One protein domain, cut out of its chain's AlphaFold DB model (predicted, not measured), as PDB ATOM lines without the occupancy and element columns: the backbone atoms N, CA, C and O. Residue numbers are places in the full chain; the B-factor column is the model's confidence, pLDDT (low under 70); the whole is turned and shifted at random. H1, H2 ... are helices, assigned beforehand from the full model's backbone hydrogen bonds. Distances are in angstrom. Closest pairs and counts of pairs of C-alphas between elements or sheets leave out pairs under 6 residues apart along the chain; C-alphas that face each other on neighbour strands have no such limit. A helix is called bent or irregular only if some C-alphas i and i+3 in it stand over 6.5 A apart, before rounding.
ATOM      1  N   GLU A   2      36.961 -50.426  16.100       96.50
ATOM      2  CA  GLU A   2      37.147 -49.603  17.316       96.50
ATOM      3  C   GLU A   2      36.511 -48.197  17.215       96.50
ATOM      4  O   GLU A   2      35.686 -47.851  18.054       96.50
ATOM      5  N   ARG A   3      36.752 -47.454  16.126       97.56
ATOM      6  CA  ARG A   3      36.109 -46.145  15.895       97.56
ATOM      7  C   ARG A   3      34.575 -46.182  15.872       97.56
ATOM      8  O   ARG A   3      33.944 -45.278  16.400       97.56
ATOM      9  N   LEU A   4      33.971 -47.216  15.278       97.94
ATOM     10  CA  LEU A   4      32.507 -47.337  15.203       97.94
ATOM     11  C   LEU A   4      31.896 -47.636  16.574       97.94
ATOM     12  O   LEU A   4      30.855 -47.081  16.911       97.94
ATOM     13  N   TYR A   5      32.559 -48.469  17.381       98.00
ATOM     14  CA  TYR A   5      32.130 -48.713  18.758       98.00
ATOM     15  C   TYR A   5      32.239 -47.459  19.614       98.00
ATOM     16  O   TYR A   5      31.311 -47.156  20.350       98.00
ATOM     17  N   HIS A   6      33.320 -46.694  19.462       98.06
ATOM     18  CA  HIS A   6      33.459 -45.430  20.174       98.06
ATOM     19  C   HIS A   6      32.336 -44.438  19.823       98.06
ATOM     20  O   HIS A   6      31.750 -43.844  20.721       98.06
ATOM     21  N   ILE A   7      31.968 -44.319  18.539       98.44
ATOM     22  CA  ILE A   7      30.824 -43.496  18.112       98.44
ATOM     23  C   ILE A   7      29.521 -43.986  18.756       98.44
ATOM     24  O   ILE A   7      28.752 -43.173  19.261       98.44
ATOM     25  N   LYS A   8      29.274 -45.303  18.772       98.12
ATOM     26  CA  LYS A   8      28.082 -45.877  19.415       98.12
ATOM     27  C   LYS A   8      28.014 -45.529  20.901       98.12
ATOM     28  O   LYS A   8      26.951 -45.134  21.359       98.12
ATOM     29  N   THR A   9      29.129 -45.628  21.621       98.38
ATOM     30  CA  THR A   9      29.194 -45.246  23.038       98.38
ATOM     31  C   THR A   9      28.787 -43.789  23.240       98.38
ATOM     32  O   THR A   9      27.941 -43.517  24.079       98.38
ATOM     33  N   ILE A  10      29.300 -42.866  22.421       98.50
ATOM     34  CA  ILE A  10      28.934 -41.445  22.517       98.50
ATOM     35  C   ILE A  10      27.441 -41.230  22.221       98.50
ATOM     36  O   ILE A  10      26.787 -40.449  22.906       98.50
ATOM     37  N   ILE A  11      26.883 -41.922  21.220       98.50
ATOM     38  CA  ILE A  11      25.445 -41.848  20.909       98.50
ATOM     39  C   ILE A  11      24.608 -42.282  22.117       98.50
ATOM     40  O   ILE A  11      23.620 -41.621  22.436       98.50
ATOM     41  N   ASP A  12      25.009 -43.359  22.793       98.50
ATOM     42  CA  ASP A  12      24.301 -43.869  23.969       98.50
ATOM     43  C   ASP A  12      24.398 -42.902  25.149       98.50
ATOM     44  O   ASP A  12      23.380 -42.569  25.743       98.50
ATOM     45  N   GLU A  13      25.592 -42.380  25.434       98.50
ATOM     46  CA  GLU A  13      25.810 -41.413  26.516       98.50
ATOM     47  C   GLU A  13      24.986 -40.129  26.314       98.50
ATOM     48  O   GLU A  13      24.376 -39.616  27.255       98.50
ATOM     49  N   ILE A  14      24.913 -39.624  25.076       98.56
ATOM     50  CA  ILE A  14      24.070 -38.468  24.738       98.56
ATOM     51  C   ILE A  14      22.588 -38.826  24.882       98.56
ATOM     52  O   ILE A  14      21.816 -38.033  25.424       98.56
ATOM     53  N   GLY A  15      22.181 -40.009  24.419       98.56
ATOM     54  CA  GLY A  15      20.815 -40.502  24.573       98.56
ATOM     55  C   GLY A  15      20.394 -40.575  26.041       98.56
ATOM     56  O   GLY A  15      19.321 -40.084  26.397       98.56
ATOM     57  N   ASP A  16      21.250 -41.114  26.906       98.56
ATOM     58  CA  ASP A  16      20.997 -41.215  28.341       98.56
ATOM     59  C   ASP A  16      20.865 -39.835  28.990       98.56
ATOM     60  O   ASP A  16      19.947 -39.618  29.784       98.56
ATOM     61  N   PHE A  17      21.722 -38.881  28.619       98.69
ATOM     62  CA  PHE A  17      21.627 -37.507  29.110       98.69
ATOM     63  C   PHE A  17      20.327 -36.819  28.667       98.69
ATOM     64  O   PHE A  17      19.640 -36.204  29.486       98.69
ATOM     65  N   ILE A  18      19.956 -36.940  27.388       98.62
ATOM     66  CA  ILE A  18      18.736 -36.320  26.856       98.62
ATOM     67  C   ILE A  18      17.502 -36.850  27.591       98.62
ATOM     68  O   ILE A  18      16.662 -36.063  28.025       98.62
ATOM     69  N   ASN A  19      17.398 -38.170  27.747       98.25
ATOM     70  CA  ASN A  19      16.199 -38.798  28.296       98.25
ATOM     71  C   ASN A  19      16.081 -38.650  29.817       98.25
ATOM     72  O   ASN A  19      14.971 -38.482  30.317       98.25
ATOM     73  N   ASN A  20      17.197 -38.706  30.551       98.19
ATOM     74  CA  ASN A  20      17.168 -38.758  32.016       98.19
ATOM     75  C   ASN A  20      17.475 -37.420  32.700       98.19
ATOM     76  O   ASN A  20      17.176 -37.280  33.883       98.19
ATOM     77  N   ALA A  21      18.060 -36.453  31.988       98.38
ATOM     78  CA  ALA A  21      18.318 -35.114  32.513       98.38
ATOM     79  C   ALA A  21      17.550 -34.053  31.719       98.38
ATOM     80  O   ALA A  21      16.617 -33.457  32.247       98.38
ATOM     81  N   TYR A  22      17.867 -33.858  30.435       98.56
ATOM     82  CA  TYR A  22      17.336 -32.711  29.687       98.56
ATOM     83  C   TYR A  22      15.803 -32.709  29.593       98.56
ATOM     84  O   TYR A  22      15.163 -31.718  29.940       98.56
ATOM     85  N   LEU A  23      15.199 -33.821  29.167       98.38
ATOM     86  CA  LEU A  23      13.745 -33.919  29.030       98.38
ATOM     87  C   LEU A  23      13.031 -33.803  30.389       98.38
ATOM     88  O   LEU A  23      11.971 -33.183  30.479       98.38
ATOM     89  N   VAL A  24      13.630 -34.369  31.442       98.31
ATOM     90  CA  VAL A  24      13.108 -34.310  32.814       98.31
ATOM     91  C   VAL A  24      13.124 -32.873  33.334       98.31
ATOM     92  O   VAL A  24      12.111 -32.403  33.850       98.31
ATOM     93  N   ASP A  25      14.224 -32.150  33.131       98.56
ATOM     94  CA  ASP A  25      14.369 -30.763  33.572       98.56
ATOM     95  C   ASP A  25      13.439 -29.820  32.799       98.56
ATOM     96  O   ASP A  25      12.801 -28.956  33.401       98.56
ATOM     97  N   VAL A  26      13.281 -30.011  31.482       98.19
ATOM     98  CA  VAL A  26      12.308 -29.249  30.676       98.19
ATOM     99  C   VAL A  26      10.887 -29.464  31.194       98.19
ATOM    100  O   VAL A  26      10.142 -28.496  31.355       98.19
ATOM    101  N   ALA A  27      10.509 -30.708  31.498       97.62
ATOM    102  CA  ALA A  27       9.196 -31.013  32.056       97.62
ATOM    103  C   ALA A  27       9.004 -30.394  33.451       97.62
ATOM    104  O   ALA A  27       7.943 -29.835  33.730       97.62
ATOM    105  N   ALA A  28      10.026 -30.443  34.310       98.19
ATOM    106  CA  ALA A  28       9.984 -29.833  35.635       98.19
ATOM    107  C   ALA A  28       9.805 -28.308  35.544       98.19
ATOM    108  O   ALA A  28       8.896 -27.761  36.168       98.19
ATOM    109  N   ILE A  29      10.608 -27.627  34.718       98.25
ATOM    110  CA  ILE A  29      10.476 -26.184  34.464       98.25
ATOM    111  C   ILE A  29       9.081 -25.870  33.914       98.25
ATOM    112  O   ILE A  29       8.415 -24.974  34.429       98.25
ATOM    113  N   GLY A  30       8.601 -26.637  32.931       97.31
ATOM    114  CA  GLY A  30       7.263 -26.464  32.363       97.31
ATOM    115  C   GLY A  30       6.137 -26.626  33.390       97.31
ATOM    116  O   GLY A  30       5.137 -25.917  33.316       97.31
ATOM    117  N   ALA A  31       6.303 -27.503  34.384       97.25
ATOM    118  CA  ALA A  31       5.342 -27.663  35.470       97.25
ATOM    119  C   ALA A  31       5.337 -26.457  36.429       97.25
ATOM    120  O   ALA A  31       4.266 -25.980  36.807       97.25
ATOM    121  N   PHE A  32       6.514 -25.940  36.800       98.12
ATOM    122  CA  PHE A  32       6.634 -24.791  37.707       98.12
ATOM    123  C   PHE A  32       6.239 -23.454  37.065       98.12
ATOM    124  O   PHE A  32       5.740 -22.579  37.767       98.12
ATOM    125  N   TYR A  33       6.431 -23.312  35.753       97.88
ATOM    126  CA  TYR A  33       6.196 -22.084  34.985       97.88
ATOM    127  C   TYR A  33       5.116 -22.280  33.913       97.88
ATOM    128  O   TYR A  33       5.225 -21.794  32.787       97.88
ATOM    129  N   SER A  34       4.073 -23.045  34.239       96.81
ATOM    130  CA  SER A  34       3.017 -23.399  33.277       96.81
ATOM    131  C   SER A  34       2.217 -22.193  32.769       96.81
ATOM    132  O   SER A  34       1.668 -22.237  31.667       96.81
ATOM    133  N   ASP A  35       2.196 -21.089  33.512       97.25
ATOM    134  CA  ASP A  35       1.623 -19.807  33.101       97.25
ATOM    135  C   ASP A  35       2.311 -19.218  31.857       97.25
ATOM    136  O   ASP A  35       1.648 -18.591  31.030       97.25
ATOM    137  N   TRP A  36       3.601 -19.503  31.643       97.19
ATOM    138  CA  TRP A  36       4.343 -19.045  30.461       97.19
ATOM    139  C   TRP A  36       3.816 -19.618  29.146       97.19
ATOM    140  O   TRP A  36       4.035 -19.017  28.096       97.19
ATOM    141  N   THR A  37       3.051 -20.714  29.184       95.25
ATOM    142  CA  THR A  37       2.379 -21.274  27.996       95.25
ATOM    143  C   THR A  37       1.365 -20.316  27.361       95.25
ATOM    144  O   THR A  37       0.971 -20.518  26.215       95.25
ATOM    145  N   GLN A  38       0.941 -19.275  28.086       96.44
ATOM    146  CA  GLN A  38       0.005 -18.257  27.602       96.44
ATOM    147  C   GLN A  38       0.701 -17.078  26.902       96.44
ATOM    148  O   GLN A  38       0.031 -16.215  26.334       96.44
ATOM    149  N   TYR A  39       2.034 -17.018  26.937       96.06
ATOM    150  CA  TYR A  39       2.822 -15.904  26.418       96.06
ATOM    151  C   TYR A  39       3.758 -16.359  25.294       96.06
ATOM    152  O   TYR A  39       4.142 -17.519  25.202       96.06
ATOM    153  N   GLY A  40       4.153 -15.422  24.428       94.75
ATOM    154  CA  GLY A  40       5.231 -15.665  23.464       94.75
ATOM    155  C   GLY A  40       4.870 -16.545  22.263       94.75
ATOM    156  O   GLY A  40       5.778 -17.070  21.631       94.75
ATOM    157  N   ALA A  41       3.586 -16.665  21.898       93.00
ATOM    158  CA  ALA A  41       3.151 -17.445  20.730       93.00
ATOM    159  C   ALA A  41       3.852 -17.043  19.412       93.00
ATOM    160  O   ALA A  41       3.944 -17.850  18.492       93.00
TER     161      ALA A  41
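AT A GLANCE: This is residues 2 to 41 of the 131 residues of an uncharacterized protein of Candidatus Thiomargarita nelsonii (UniProt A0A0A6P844). One long helix, H1, runs nearly straight with a slight bend along most of the length of the printed part, and after residue 32 the backbone turns off into the short helix H2 and a brief tail, residues 39 to 41, like the foot of an L. Nothing folds back on the long helix, and there is no core. The printed part has 40 residues with two named helices, H1 then H2, and no named strand; the class is all helix. It is extended, with a radius of gyration of the C-alphas of 16.0 A, and its C-alphas span 49 by 19 by 6 A, a rod.

HOW THE PARTS SIT: By its hydrogen bonds H1, residues 2 to 32, was assigned as one helix, but it is bent: the C-alphas of Asn 20 and Leu 23 are 6.6 A apart. Its arms H1a, residues 2 to 20, and H1b, residues 23 to 32, stand at a shallow tilt of 15 degrees and are near each other, with 5 pairs of C-alphas within 10 A. H2, residues 34 to 38, and H1b meet only through their link, which is tight, with 1 residue between the helices. H1a and H2 are apart. Every O i to N i+4 pair is within hydrogen-bond range in H1a and H1b; in H2 it is 0 of 1, beside 2 of 2 O i to N i+3 pairs.

IN THESE COORDINATES: H1a begins at C-alpha 2, (37.147, -49.603, 17.316), and measures 27.1 A from first to last C-alpha. H1b measures 14.5 A and ends at C-alpha 32, (6.634, -24.791, 37.707). H2 measures 8.2 A and ends at C-alpha 38, (0.005, -18.257, 27.602).

THE WHOLE: The two C-alphas farthest apart are those of Glu 2 and Gln 38, at 49.7 A. Residues 2 to 41 stand free. The printed part has no cut and no long link between its helices. The mean pLDDT of the printed part is 97.7, and no printed residue is under 70.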